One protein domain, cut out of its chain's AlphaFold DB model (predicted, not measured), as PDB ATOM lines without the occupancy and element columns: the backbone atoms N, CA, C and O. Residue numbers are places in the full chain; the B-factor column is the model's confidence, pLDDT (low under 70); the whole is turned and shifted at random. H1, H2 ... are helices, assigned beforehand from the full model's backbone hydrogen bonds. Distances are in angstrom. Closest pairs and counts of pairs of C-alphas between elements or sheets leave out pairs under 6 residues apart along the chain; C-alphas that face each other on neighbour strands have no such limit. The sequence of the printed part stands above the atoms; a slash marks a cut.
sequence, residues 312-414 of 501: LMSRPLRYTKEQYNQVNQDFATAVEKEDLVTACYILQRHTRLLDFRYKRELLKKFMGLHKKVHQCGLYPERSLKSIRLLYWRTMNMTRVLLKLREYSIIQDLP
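This is residues 312 to 414 of the 501 residues of an uncharacterized protein of Babesia microti (strain RI) (UniProt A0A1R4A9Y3). Four helices, H1 to H4, run up and down in a loosely aligned bundle, with H2 between H1 and H4, and H3 packing on these three with parts of its length. H5 turns off after H4 and passes near one end of H2, touching no helix. The printed part has 103 residues with five named helices in the order H1, H2, H3, H4, H5 and no named strand; the class is all helix. It is compact, with a radius of gyration of the C-alphas of 14.5 A, and elongated, with spans of 45 by 26 by 21 A.

H1, residues 321 to 336, and H2, residues 340 to 350, are a helical hairpin. They touch at a shallow tilt of 21 degrees, opposite ways, with the closest C-alphas, those of Ala 334 and Ala 343, 5.4 A apart. H3, residues 360 to 375, makes a hairpin with H2 at a steep tilt of 41 degrees, opposite ways; the C-alphas of Leu 340 and Leu 369 come closest, at 6.7 A, and H3 touches H2 with residues 366 to 370 alone. H1 touches H3 with residues 332 to 335 alone, the same way at a tilt of 36 degrees, only just steep; the closest C-alphas are those of Val 335 and Phe 366, at 5.8 A. H4, residues 381 to 395, forms a hairpin with H3 at a shallow tilt of 28 degrees, opposite ways; the closest C-alphas are those of Val 373 and Leu 384, at 7.5 A, and H3 touches H4 with residues 370 to 374 alone. H4 also touches H2, the same way at a shallow tilt of 27 degrees, closest at the C-alphas of Gln 348 and Thr 394, 6.3 A apart. H1 to H4 are a bundle, up and down, each helix running against the one before it. H5, residues 398 to 410, is close to H2 but not clearly touching, about perpendicular at 80 degrees, with the C-alphas of Gln 348 and Val 400 closest at 7.2 A. H1 and H4 are apart. Every O i to N i+4 pair is within hydrogen-bond range in H1, H2 and H4, against 10 of 12 in H3 and 7 of 9 in H5.

H1 begins at C-alpha 321 (34.286, 1.252, 43.304) and is 22.6 A long; H2 is 15.1 A. H3, 23.3 A, has a kink of 28 degrees near Gly 368. H4 is 21.2 A, and H5, 17.8 A, ends at C-alpha 410 (30.815, 14.960, 27.369).

The farthest C-alphas, Pro 380 and Pro 414, are 47.9 A apart. The printed part has no cut and no long link. Mean pLDDT of the printed part is 80.0; residues 312 to 318, 357 to 358, 376 to 377 and 406 to 414 are under 70.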
ATOM      1  N   LEU A 312      27.605  18.779  36.616       53.69
ATOM      2  CA  LEU A 312      29.059  18.974  36.556       53.69
ATOM      3  C   LEU A 312      29.573  19.916  37.657       53.69
ATOM      4  O   LEU A 312      30.656  19.703  38.181       53.69
ATOM      5  N   MET A 313      28.757  20.883  38.093       52.22
ATOM      6  CA  MET A 313      29.118  21.837  39.153       52.22
ATOM      7  C   MET A 313      28.827  21.319  40.566       52.22
ATOM      8  O   MET A 313      29.088  21.995  41.565       52.22
ATOM      9  N   SER A 314      28.252  20.121  40.684       58.81
ATOM     10  CA  SER A 314      28.021  19.487  41.976       58.81
ATOM     11  C   SER A 314      29.207  18.604  42.351       58.81
ATOM     12  O   SER A 314      29.727  17.886  41.504       58.81
ATOM     13  N   ARG A 315      29.606  18.618  43.633       55.47
ATOM     14  CA  ARG A 315      30.659  17.719  44.133       55.47
ATOM     15  C   ARG A 315      30.369  16.276  43.696       55.47
ATOM     16  O   ARG A 315      29.237  15.821  43.931       55.47
ATOM     17  N   PRO A 316      31.352  15.551  43.131       59.09
ATOM     18  CA  PRO A 316      31.201  14.123  42.903       59.09
ATOM     19  C   PRO A 316      30.903  13.436  44.243       59.09
ATOM     20  O   PRO A 316      31.467  13.786  45.284       59.09
ATOM     21  N   LEU A 317      29.948  12.502  44.238       59.75
ATOM     22  CA  LEU A 317      29.652  11.691  45.419       59.75
ATOM     23  C   LEU A 317      30.875  10.819  45.716       59.75
ATOM     24  O   LEU A 317      31.464  10.258  44.798       59.75
ATOM     25  N   ARG A 318      31.251  10.690  46.991       57.88
ATOM     26  CA  ARG A 318      32.228   9.679  47.405       57.88
ATOM     27  C   ARG A 318      31.503   8.336  47.427       57.88
ATOM     28  O   ARG A 318      30.666   8.127  48.298       57.88
ATOM     29  N   TYR A 319      31.769   7.484  46.447       70.81
ATOM     30  CA  TYR A 319      31.268   6.112  46.388       70.81
ATOM     31  C   TYR A 319      32.446   5.142  46.313       70.81
ATOM     32  O   TYR A 319      33.510   5.495  45.801       70.81
ATOM     33  N   THR A 320      32.265   3.929  46.836       80.88
ATOM     34  CA  THR A 320      33.242   2.852  46.656       80.88
ATOM     35  C   THR A 320      33.142   2.306  45.229       80.88
ATOM     36  O   THR A 320      32.067   2.322  44.620       80.88
ATOM     37  N   LYS A 321      34.260   1.830  44.664       80.44
ATOM     38  CA  LYS A 321      34.286   1.252  43.304       80.44
ATOM     39  C   LYS A 321      33.305   0.077  43.166       80.44
ATOM     40  O   LYS A 321      32.656  -0.064  42.134       80.44
ATOM     41  N   GLU A 322      33.139  -0.701  44.229       87.06
ATOM     42  CA  GLU A 322      32.203  -1.828  44.310       87.06
ATOM     43  C   GLU A 322      30.748  -1.395  44.113       87.06
ATOM     44  O   GLU A 322      30.061  -1.932  43.250       87.06
ATOM     45  N   GLN A 323      30.299  -0.362  44.836       84.25
ATOM     46  CA  GLN A 323      28.933   0.162  44.713       84.25
ATOM     47  C   GLN A 323      28.639   0.659  43.296       84.25
ATOM     48  O   GLN A 323      27.534   0.491  42.782       84.25
ATOM     49  N   TYR A 324      29.629   1.279  42.656       84.56
ATOM     50  CA  TYR A 324      29.514   1.728  41.276       84.56
ATOM     51  C   TYR A 324      29.362   0.557  40.301       84.56
ATOM     52  O   TYR A 324      28.489   0.595  39.432       84.56
ATOM     53  N   ASN A 325      30.172  -0.490  40.456       88.31
ATOM     54  CA  ASN A 325      30.100  -1.674  39.604       88.31
ATOM     55  C   ASN A 325      28.772  -2.411  39.789       88.31
ATOM     56  O   ASN A 325      28.111  -2.707  38.796       88.31
ATOM     57  N   GLN A 326      28.348  -2.611  41.040       91.31
ATOM     58  CA  GLN A 326      27.103  -3.291  41.383       91.31
ATOM     59  C   GLN A 326      25.893  -2.589  40.759       91.31
ATOM     60  O   GLN A 326      25.157  -3.196  39.992       91.31
ATOM     61  N   VAL A 327      25.741  -1.277  40.964       89.44
ATOM     62  CA  VAL A 327      24.610  -0.518  40.402       89.44
ATOM     63  C   VAL A 327      24.592  -0.561  38.869       89.44
ATOM     64  O   VAL A 327      23.527  -0.635  38.254       89.44
ATOM     65  N   ASN A 328      25.763  -0.516  38.230       89.31
ATOM     66  CA  ASN A 328      25.871  -0.598  36.773       89.31
ATOM     67  C   ASN A 328      25.610  -2.010  36.224       89.31
ATOM     68  O   ASN A 328      25.249  -2.130  35.051       89.31
ATOM     69  N   GLN A 329      25.821  -3.058  37.023       91.81
ATOM     70  CA  GLN A 329      25.453  -4.441  36.704       91.81
ATOM     71  C   GLN A 329      23.955  -4.670  36.933       91.81
ATOM     72  O   GLN A 329      23.280  -5.176  36.042       91.81
ATOM     73  N   ASP A 330      23.405  -4.203  38.052       92.62
ATOM     74  CA  ASP A 330      21.971  -4.273  38.366       92.62
ATOM     75  C   ASP A 330      21.134  -3.571  37.291       92.62
ATOM     76  O   ASP A 330      20.103  -4.073  36.847       92.62
ATOM     77  N   PHE A 331      21.599  -2.417  36.805       93.00
ATOM     78  CA  PHE A 331      20.925  -1.722  35.714       93.00
ATOM     79  C   PHE A 331      21.019  -2.485  34.386       93.00
ATOM     80  O   PHE A 331      20.036  -2.548  33.652       93.00
ATOM     81  N   ALA A 332      22.175  -3.083  34.077       90.50
ATOM     82  CA  ALA A 332      22.342  -3.890  32.868       90.50
ATOM     83  C   ALA A 332      21.436  -5.121  32.881       90.50
ATOM     84  O   ALA A 332      20.677  -5.328  31.938       90.50
ATOM     85  N   THR A 333      21.442  -5.862  33.987       94.25
ATOM     86  CA  THR A 333      20.612  -7.055  34.164       94.25
ATOM     87  C   THR A 333      19.122  -6.724  34.114       94.25
ATOM     88  O   THR A 333      18.364  -7.465  33.496       94.25
ATOM     89  N   ALA A 334      18.685  -5.599  34.692       91.69
ATOM     90  CA  ALA A 334      17.295  -5.147  34.596       91.69
ATOM     91  C   ALA A 334      16.884  -4.822  33.150       91.69
ATOM     92  O   ALA A 334      15.794  -5.190  32.714       91.69
ATOM     93  N   VAL A 335      17.761  -4.161  32.386       91.12
ATOM     94  CA  VAL A 335      17.497  -3.821  30.980       91.12
ATOM     95  C   VAL A 335      17.495  -5.065  30.089       91.12
ATOM     96  O   VAL A 335      16.663  -5.159  29.190       91.12
ATOM     97  N   GLU A 336      18.385  -6.023  30.340       91.12
ATOM     98  CA  GLU A 336      18.451  -7.300  29.617       91.12
ATOM     99  C   GLU A 336      17.247  -8.198  29.903       91.12
ATOM    100  O   GLU A 336      16.728  -8.822  28.983       91.12
ATOM    101  N   LYS A 337      16.753  -8.204  31.147       89.94
ATOM    102  CA  LYS A 337      15.510  -8.886  31.544       89.94
ATOM    103  C   LYS A 337      14.237  -8.162  31.091       89.94
ATOM    104  O   LYS A 337      13.144  -8.637  31.372       89.94
ATOM    105  N   GLU A 338      14.373  -7.015  30.427       87.31
ATOM    106  CA  GLU A 338      13.268  -6.165  29.965       87.31
ATOM    107  C   GLU A 338      12.345  -5.639  31.080       87.31
ATOM    108  O   GLU A 338      11.217  -5.210  30.829       87.31
ATOM    109  N   ASP A 339      12.838  -5.591  32.319       87.69
ATOM    110  CA  ASP A 339      12.070  -5.105  33.460       87.69
ATOM    111  C   ASP A 339      12.145  -3.573  33.556       87.69
ATOM    112  O   ASP A 339      13.056  -2.971  34.140       87.69
ATOM    113  N   LEU A 340      11.140  -2.918  32.965       88.00
ATOM    114  CA  LEU A 340      11.046  -1.459  32.939       88.00
ATOM    115  C   LEU A 340      10.966  -0.854  34.347       88.00
ATOM    116  O   LEU A 340      11.457   0.257  34.559       88.00
ATOM    117  N   VAL A 341      10.326  -1.537  35.301       89.69
ATOM    118  CA  VAL A 341      10.040  -0.971  36.625       89.69
ATOM    119  C   VAL A 341      11.317  -0.880  37.444       89.69
ATOM    120  O   VAL A 341      11.636   0.196  37.966       89.69
ATOM    121  N   THR A 342      12.079  -1.972  37.516       90.94
ATOM    122  CA  THR A 342      13.353  -1.990  38.244       90.94
ATOM    123  C   THR A 342      14.382  -1.083  37.579       90.94
ATOM    124  O   THR A 342      15.000  -0.271  38.274       90.94
ATOM    125  N   ALA A 343      14.477  -1.087  36.245       91.56
ATOM    126  CA  ALA A 343      15.347  -0.169  35.512       91.56
ATOM    127  C   ALA A 343      15.005   1.307  35.804       91.56
ATOM    128  O   ALA A 343      15.888   2.112  36.115       91.56
ATOM    129  N   CYS A 344      13.717   1.669  35.796       90.56
ATOM    130  CA  CYS A 344      13.257   3.016  36.142       90.56
ATOM    131  C   CYS A 344      13.600   3.406  37.586       90.56
ATOM    132  O   CYS A 344      13.998   4.548  37.840       90.56
ATOM    133  N   TYR A 345      13.456   2.483  38.537       91.19
ATOM    134  CA  TYR A 345      13.756   2.736  39.944       91.19
ATOM    135  C   TYR A 345      15.257   2.933  40.184       91.19
ATOM    136  O   TYR A 345      15.653   3.897  40.849       91.19
ATOM    137  N   ILE A 346      16.098   2.083  39.583       90.75
ATOM    138  CA  ILE A 346      17.561   2.206  39.633       90.75
ATOM    139  C   ILE A 346      17.989   3.538  39.019       90.75
ATOM    140  O   ILE A 346      18.751   4.280  39.641       90.75
ATOM    141  N   LEU A 347      17.427   3.903  37.861       88.75
ATOM    142  CA  LEU A 347      17.710   5.181  37.215       88.75
ATOM    143  C   LEU A 347      17.345   6.355  38.125       88.75
ATOM    144  O   LEU A 347      18.175   7.229  38.351       88.75
ATOM    145  N   GLN A 348      16.149   6.372  38.716       86.81
ATOM    146  CA  GLN A 348      15.748   7.436  39.637       86.81
ATOM    147  C   GLN A 348      16.668   7.524  40.861       86.81
ATOM    148  O   GLN A 348      17.106   8.618  41.230       86.81
ATOM    149  N   ARG A 349      16.949   6.399  41.521       84.88
ATOM    150  CA  ARG A 349      17.688   6.377  42.788       84.88
ATOM    151  C   ARG A 349      19.181   6.638  42.588       84.88
ATOM    152  O   ARG A 349      19.763   7.407  43.352       84.88
ATOM    153  N   HIS A 350      19.765   6.078  41.532       85.81
ATOM    154  CA  HIS A 350      21.207   6.032  41.300       85.81
ATOM    155  C   HIS A 350      21.669   6.740  40.012       85.81
ATOM    156  O   HIS A 350      22.773   6.477  39.545       85.81
ATOM    157  N   THR A 351      20.893   7.702  39.485       82.88
ATOM    158  CA  THR A 351      21.242   8.562  38.318       82.88
ATOM    159  C   THR A 351      22.724   8.933  38.171       82.88
ATOM    160  O   THR A 351      23.239   8.972  37.062       82.88
ATOM    161  N   ARG A 352      23.409   9.256  39.273       75.69
ATOM    162  CA  ARG A 352      24.803   9.728  39.264       75.69
ATOM    163  C   ARG A 352      25.851   8.616  39.197       75.69
ATOM    164  O   ARG A 352      26.955   8.901  38.755       75.69
ATOM    165  N   LEU A 353      25.524   7.409  39.668       78.75
ATOM    166  CA  LEU A 353      26.423   6.244  39.662       78.75
ATOM    167  C   LEU A 353      26.388   5.505  38.324       78.75
ATOM    168  O   LEU A 353      27.322   4.779  38.000       78.75
ATOM    169  N   LEU A 354      25.311   5.683  37.560       81.25
ATOM    170  CA  LEU A 354      25.184   5.084  36.244       81.25
ATOM    171  C   LEU A 354      26.110   5.777  35.255       81.25
ATOM    172  O   LEU A 354      26.073   7.005  35.101       81.25
ATOM    173  N   ASP A 355      26.914   4.968  34.577       74.81
ATOM    174  CA  ASP A 355      27.816   5.452  33.550       74.81
ATOM    175  C   ASP A 355      27.301   5.112  32.160       74.81
ATOM    176  O   ASP A 355      27.312   3.969  31.699       74.81
ATOM    177  N   PHE A 356      26.833   6.160  31.492       73.19
ATOM    178  CA  PHE A 356      26.361   6.095  30.119       73.19
ATOM    179  C   PHE A 356      27.447   6.465  29.104       73.19
ATOM    180  O   PHE A 356      27.169   6.400  27.910       73.19
ATOM    181  N   ARG A 357      28.674   6.812  29.539       65.44
ATOM    182  CA  ARG A 357      29.787   7.131  28.625       65.44
ATOM    183  C   ARG A 357      30.165   5.915  27.781       65.44
ATOM    184  O   ARG A 357      30.205   6.006  26.560       65.44
ATOM    185  N   TYR A 358      30.360   4.767  28.432       65.12
ATOM    186  CA  TYR A 358      30.837   3.539  27.781       65.12
ATOM    187  C   TYR A 358      29.724   2.533  27.449       65.12
ATOM    188  O   TYR A 358      29.936   1.608  26.674       65.12
ATOM    189  N   LYS A 359      28.512   2.709  27.993       73.56
ATOM    190  CA  LYS A 359      27.384   1.769  27.832       73.56
ATOM    191  C   LYS A 359      26.251   2.340  26.967       73.56
ATOM    192  O   LYS A 359      25.076   2.267  27.330       73.56
ATOM    193  N   ARG A 360      26.589   2.913  25.804       71.62
ATOM    194  CA  ARG A 360      25.626   3.560  24.882       71.62
ATOM    195  C   ARG A 360      24.503   2.623  24.442       71.62
ATOM    196  O   ARG A 360      23.332   3.002  24.435       71.62
ATOM    197  N   GLU A 361      24.863   1.397  24.087       81.25
ATOM    198  CA  GLU A 361      23.903   0.403  23.607       81.25
ATOM    199  C   GLU A 361      22.891   0.015  24.688       81.25
ATOM    200  O   GLU A 361      21.717  -0.192  24.399       81.25
ATOM    201  N   LEU A 362      23.304   0.026  25.954       84.81
ATOM    202  CA  LEU A 362      22.423  -0.252  27.083       84.81
ATOM    203  C   LEU A 362      21.375   0.856  27.264       84.81
ATOM    204  O   LEU A 362      20.198   0.563  27.473       84.81
ATOM    205  N   LEU A 363      21.761   2.127  27.099       83.81
ATOM    206  CA  LEU A 363      20.811   3.242  27.137       83.81
ATOM    207  C   LEU A 363      19.816   3.180  25.967       83.81
ATOM    208  O   LEU A 363      18.618   3.365  26.178       83.81
ATOM    209  N   LYS A 364      20.283   2.877  24.747       85.12
ATOM    210  CA  LYS A 364      19.397   2.673  23.588       85.12
ATOM    211  C   LYS A 364      18.411   1.530  23.834       85.12
ATOM    212  O   LYS A 364      17.219   1.705  23.584       85.12
ATOM    213  N   LYS A 365      18.886   0.399  24.372       87.44
ATOM    214  CA  LYS A 365      18.036  -0.735  24.769       87.44
ATOM    215  C   LYS A 365      16.976  -0.300  25.780       87.44
ATOM    216  O   LYS A 365      15.800  -0.553  25.545       87.44
ATOM    217  N   PHE A 366      17.354   0.439  26.826       89.50
ATOM    218  CA  PHE A 366      16.414   0.969  27.820       89.50
ATOM    219  C   PHE A 366      15.359   1.912  27.215       89.50
ATOM    220  O   PHE A 366      14.172   1.778  27.508       89.50
ATOM    221  N   MET A 367      15.754   2.834  26.331       86.56
ATOM    222  CA  MET A 367      14.800   3.692  25.609       86.56
ATOM    223  C   MET A 367      13.864   2.867  24.710       86.56
ATOM    224  O   MET A 367      12.676   3.169  24.601       86.56
ATOM    225  N   GLY A 368      14.382   1.785  24.120       86.25
ATOM    226  CA  GLY A 368      13.620   0.822  23.330       86.25
ATOM    227  C   GLY A 368      12.616  -0.006  24.141       86.25
ATOM    228  O   GLY A 368      11.576  -0.375  23.596       86.25
ATOM    229  N   LEU A 369      12.859  -0.240  25.439       85.44
ATOM    230  CA  LEU A 369      11.934  -0.989  26.306       85.44
ATOM    231  C   LEU A 369      10.556  -0.335  26.381       85.44
ATOM    232  O   LEU A 369       9.551  -1.036  26.401       85.44
ATOM    233  N   HIS A 370      10.476   0.999  26.350       83.81
ATOM    234  CA  HIS A 370       9.182   1.680  26.333       83.81
ATOM    235  C   HIS A 370       8.347   1.264  25.114       83.81
ATOM    236  O   HIS A 370       7.157   1.005  25.255       83.81
ATOM    237  N   LYS A 371       8.972   1.127  23.933       84.69
ATOM    238  CA  LYS A 371       8.298   0.656  22.714       84.69
ATOM    239  C   LYS A 371       7.832  -0.795  22.863       84.69
ATOM    240  O   LYS A 371       6.701  -1.095  22.493       84.69
ATOM    241  N   LYS A 372       8.653  -1.653  23.481       80.00
ATOM    242  CA  LYS A 372       8.291  -3.048  23.780       80.00
ATOM    243  C   LYS A 372       7.091  -3.146  24.720       80.00
ATOM    244  O   LYS A 372       6.159  -3.871  24.412       80.00
ATOM    245  N   VAL A 373       7.020  -2.332  25.777       80.12
ATOM    246  CA  VAL A 373       5.856  -2.305  26.691       80.12
ATOM    247  C   VAL A 373       4.547  -1.929  25.982       80.12
ATOM    248  O   VAL A 373       3.480  -2.357  26.412       80.12
ATOM    249  N   HIS A 374       4.594  -1.164  24.885       76.19
ATOM    250  CA  HIS A 374       3.399  -0.899  24.065       76.19
ATOM    251  C   HIS A 374       3.025  -2.051  23.131       76.19
ATOM    252  O   HIS A 374       1.866  -2.149  22.748       76.19
ATOM    253  N   GLN A 375       3.983  -2.903  22.769       80.94
ATOM    254  CA  GLN A 375       3.771  -4.072  21.912       80.94
ATOM    255  C   GLN A 375       3.401  -5.327  22.720       80.94
ATOM    256  O   GLN A 375       2.729  -6.215  22.204       80.94
ATOM    257  N   CYS A 376       3.814  -5.408  23.987       68.06
ATOM    258  CA  CYS A 376       3.549  -6.547  24.859       68.06
ATOM    259  C   CYS A 376       2.078  -6.597  25.313       68.06
ATOM    260  O   CYS A 376       1.636  -5.766  26.104       68.06
ATOM    261  N   GLY A 377       1.358  -7.649  24.911       68.25
ATOM    262  CA  GLY A 377       0.026  -8.000  25.431       68.25
ATOM    263  C   GLY A 377       0.033  -8.728  26.786       68.25
ATOM    264  O   GLY A 377      -0.991  -9.256  27.200       68.25
ATOM    265  N   LEU A 378       1.182  -8.790  27.469       74.81
ATOM    266  CA  LEU A 378       1.400  -9.585  28.688       74.81
ATOM    267  C   LEU A 378       0.729  -9.008  29.947       74.81
ATOM    268  O   LEU A 378       0.505  -9.736  30.910       74.81
ATOM    269  N   TYR A 379       0.434  -7.704  29.971       78.31
ATOM    270  CA  TYR A 379      -0.067  -7.018  31.163       78.31
ATOM    271  C   TYR A 379      -1.486  -6.480  30.961       78.31
ATOM    272  O   TYR A 379      -1.808  -5.981  29.882       78.31
ATOM    273  N   PRO A 380      -2.319  -6.466  32.019       84.38
ATOM    274  CA  PRO A 380      -3.620  -5.818  31.961       84.38
ATOM    275  C   PRO A 380      -3.466  -4.300  31.778       84.38
ATOM    276  O   PRO A 380      -2.516  -3.680  32.268       84.38
ATOM    277  N   GLU A 381      -4.445  -3.673  31.127       84.81
ATOM    278  CA  GLU A 381      -4.388  -2.264  30.708       84.81
ATOM    279  C   GLU A 381      -4.123  -1.281  31.867       84.81
ATOM    280  O   GLU A 381      -3.364  -0.317  31.727       84.81
ATOM    281  N   ARG A 382      -4.677  -1.556  33.058       85.00
ATOM    282  CA  ARG A 382      -4.427  -0.754  34.273       85.00
ATOM    283  C   ARG A 382      -2.948  -0.752  34.675       85.00
ATOM    284  O   ARG A 382      -2.420   0.301  35.036       85.00
ATOM    285  N   SER A 383      -2.283  -1.901  34.581       84.38
ATOM    286  CA  SER A 383      -0.855  -2.049  34.885       84.38
ATOM    287  C   SER A 383       0.015  -1.419  33.798       84.38
ATOM    288  O   SER A 383       0.998  -0.752  34.105       84.38
ATOM    289  N   LEU A 384      -0.380  -1.515  32.525       86.12
ATOM    290  CA  LEU A 384       0.312  -0.804  31.444       86.12
ATOM    291  C   LEU A 384       0.265   0.716  31.648       86.12
ATOM    292  O   LEU A 384       1.280   1.396  31.488       86.12
ATOM    293  N   LYS A 385      -0.884   1.266  32.061       86.88
ATOM    294  CA  LYS A 385      -1.024   2.702  32.347       86.88
ATOM    295  C   LYS A 385      -0.088   3.165  33.469       86.88
ATOM    296  O   LYS A 385       0.527   4.224  33.337       86.88
ATOM    297  N   SER A 386       0.047   2.391  34.548       87.94
ATOM    298  CA  SER A 386       0.936   2.740  35.664       87.94
ATOM    299  C   SER A 386       2.415   2.658  35.271       87.94
ATOM    300  O   SER A 386       3.172   3.580  35.580       87.94
ATOM    301  N   ILE A 387       2.809   1.626  34.521       87.50
ATOM    302  CA  ILE A 387       4.178   1.441  34.016       87.50
ATOM    303  C   ILE A 387       4.560   2.568  33.041       87.50
ATOM    304  O   ILE A 387       5.638   3.154  33.157       87.50
ATOM    305  N   ARG A 388       3.653   2.953  32.133       86.88
ATOM    306  CA  ARG A 388       3.840   4.101  31.226       86.88
ATOM    307  C   ARG A 388       4.040   5.397  32.006       86.88
ATOM    308  O   ARG A 388       4.966   6.156  31.728       86.88
ATOM    309  N   LEU A 389       3.189   5.651  32.999       88.69
ATOM    310  CA  LEU A 389       3.275   6.861  33.813       88.69
ATOM    311  C   LEU A 389       4.565   6.894  34.642       88.69
ATOM    312  O   LEU A 389       5.166   7.958  34.786       88.69
ATOM    313  N   LEU A 390       5.020   5.739  35.136       89.69
ATOM    314  CA  LEU A 390       6.313   5.607  35.798       89.69
ATOM    315  C   LEU A 390       7.447   6.003  34.849       89.69
ATOM    316  O   LEU A 390       8.233   6.872  35.211       89.69
ATOM    317  N   TYR A 391       7.495   5.439  33.640       90.38
ATOM    318  CA  TYR A 391       8.518   5.763  32.643       90.38
ATOM    319  C   TYR A 391       8.531   7.254  32.268       90.38
ATOM    320  O   TYR A 391       9.571   7.908  32.310       90.38
ATOM    321  N   TRP A 392       7.369   7.847  31.986       87.88
ATOM    322  CA  TRP A 392       7.293   9.282  31.692       87.88
ATOM    323  C   TRP A 392       7.733  10.144  32.876       87.88
ATOM    324  O   TRP A 392       8.444  11.138  32.709       87.88
ATOM    325  N   ARG A 393       7.358   9.753  34.097       88.62
ATOM    326  CA  ARG A 393       7.767  10.449  35.319       88.62
ATOM    327  C   ARG A 393       9.268  10.336  35.567       88.62
ATOM    328  O   ARG A 393       9.848  11.303  36.054       88.62
ATOM    329  N   THR A 394       9.891   9.190  35.278       87.94
ATOM    330  CA  THR A 394      11.342   8.991  35.441       87.94
ATOM    331  C   THR A 394      12.106   9.857  34.443       87.94
ATOM    332  O   THR A 394      12.999  10.598  34.858       87.94
ATOM    333  N   MET A 395      11.694   9.854  33.172       85.88
ATOM    334  CA  MET A 395      12.320  10.637  32.105       85.88
ATOM    335  C   MET A 395      12.189  12.142  32.308       85.88
ATOM    336  O   MET A 395      13.155  12.861  32.095       85.88
ATOM    337  N   ASN A 396      11.048  12.622  32.806       84.75
ATOM    338  CA  ASN A 396      10.829  14.049  33.058       84.75
ATOM    339  C   ASN A 396      11.488  14.571  34.348       84.75
ATOM    340  O   ASN A 396      11.384  15.759  34.662       84.75
ATOM    341  N   MET A 397      12.183  13.727  35.122       81.88
ATOM    342  CA  MET A 397      12.942  14.224  36.268       81.88
ATOM    343  C   MET A 397      14.131  15.055  35.783       81.88
ATOM    344  O   MET A 397      14.996  14.554  35.071       81.88
ATOM    345  N   THR A 398      14.260  16.291  36.275       76.38
ATOM    346  CA  THR A 398      15.341  17.220  35.895       76.38
ATOM    347  C   THR A 398      16.732  16.585  35.997       76.38
ATOM    348  O   THR A 398      17.556  16.750  35.109       76.38
ATOM    349  N   ARG A 399      16.984  15.787  37.043       78.50
ATOM    350  CA  ARG A 399      18.251  15.059  37.236       78.50
ATOM    351  C   ARG A 399      18.541  14.005  36.158       78.50
ATOM    352  O   ARG A 399      19.699  13.821  35.812       78.50
ATOM    353  N   VAL A 400      17.514  13.315  35.655       80.88
ATOM    354  CA  VAL A 400      17.650  12.285  34.613       80.88
ATOM    355  C   VAL A 400      17.882  12.969  33.273       80.88
ATOM    356  O   VAL A 400      18.836  12.627  32.589       80.88
ATOM    357  N   LEU A 401      17.099  14.004  32.950       79.81
ATOM    358  CA  LEU A 401      17.302  14.816  31.744       79.81
ATOM    359  C   LEU A 401      18.708  15.415  31.685       79.81
ATOM    360  O   LEU A 401      19.358  15.357  30.647       79.81
ATOM    361  N   LEU A 402      19.192  15.958  32.804       73.75
ATOM    362  CA  LEU A 402      20.554  16.470  32.905       73.75
ATOM    363  C   LEU A 402      21.589  15.361  32.693       73.75
ATOM    364  O   LEU A 402      22.543  15.589  31.965       73.75
ATOM    365  N   LYS A 403      21.381  14.157  33.242       76.06
ATOM    366  CA  LYS A 403      22.280  13.006  33.035       76.06
ATOM    367  C   LYS A 403      22.280  12.500  31.584       76.06
ATOM    368  O   LYS A 403      23.318  12.098  31.074       76.06
ATOM    369  N   LEU A 404      21.136  12.548  30.907       76.50
ATOM    370  CA  LEU A 404      21.030  12.228  29.481       76.50
ATOM    371  C   LEU A 404      21.689  13.305  28.606       76.50
ATOM    372  O   LEU A 404      22.274  12.977  27.582       76.50
ATOM    373  N   ARG A 405      21.644  14.578  29.021       71.25
ATOM    374  CA  ARG A 405      22.363  15.682  28.360       71.25
ATOM    375  C   ARG A 405      23.856  15.712  28.675       71.25
ATOM    376  O   ARG A 405      24.630  16.167  27.844       71.25
ATOM    377  N   GLU A 406      24.280  15.225  29.843       66.12
ATOM    378  CA  GLU A 406      25.703  15.039  30.153       66.12
ATOM    379  C   GLU A 406      26.363  14.211  29.053       66.12
ATOM    380  O   GLU A 406      27.441  14.570  28.609       66.12
ATOM    381  N   TYR A 407      25.697  13.160  28.563       64.56
ATOM    382  CA  TYR A 407      26.203  12.358  27.450       64.56
ATOM    383  C   TYR A 407      26.522  13.205  26.208       64.56
ATOM    384  O   TYR A 407      27.638  13.121  25.708       64.56
ATOM    385  N   SER A 408      25.591  14.054  25.752       63.25
ATOM    386  CA  SER A 408      25.829  14.910  24.581       63.25
ATOM    387  C   SER A 408      26.902  15.972  24.830       63.25
ATOM    388  O   SER A 408      27.615  16.331  23.912       63.25
ATOM    389  N   ILE A 409      27.037  16.461  26.068       63.00
ATOM    390  CA  ILE A 409      28.034  17.483  26.430       63.00
ATOM    391  C   ILE A 409      29.439  16.871  26.583       63.00
ATOM    392  O   ILE A 409      30.433  17.509  26.259       63.00
ATOM    393  N   ILE A 410      29.540  15.640  27.094       59.84
ATOM    394  CA  ILE A 410      30.815  14.960  27.369       59.84
ATOM    395  C   ILE A 410      31.480  14.453  26.082       59.84
ATOM    396  O   ILE A 410      32.700  14.345  26.067       59.84
ATOM    397  N   GLN A 411      30.724  14.168  25.012       58.84
ATOM    398  CA  GLN A 411      31.302  13.739  23.726       58.84
ATOM    399  C   GLN A 411      32.313  14.743  23.155       58.84
ATOM    400  O   GLN A 411      33.290  14.320  22.545       58.84
ATOM    401  N   ASP A 412      32.112  16.034  23.418       59.03
ATOM    402  CA  ASP A 412      32.932  17.110  22.860       59.03
ATOM    403  C   ASP A 412      34.048  17.577  23.816       59.03
ATOM    404  O   ASP A 412      34.848  18.446  23.470       59.03
ATOM    405  N   LEU A 413      34.112  17.033  25.041       58.16
ATOM    406  CA  LEU A 413      35.031  17.496  26.083       58.16
ATOM    407  C   LEU A 413      36.168  16.491  26.330       58.16
ATOM    408  O   LEU A 413      35.902  15.359  26.735       58.16
ATOM    409  N   PRO A 414      37.443  16.913  26.228       61.84
ATOM    410  CA  PRO A 414      38.593  16.047  26.501       61.84
ATOM    411  C   PRO A 414      38.820  15.768  28.001       61.84
ATOM    412  O   PRO A 414      39.732  15.025  28.346       61.84
TER     413      PRO A 414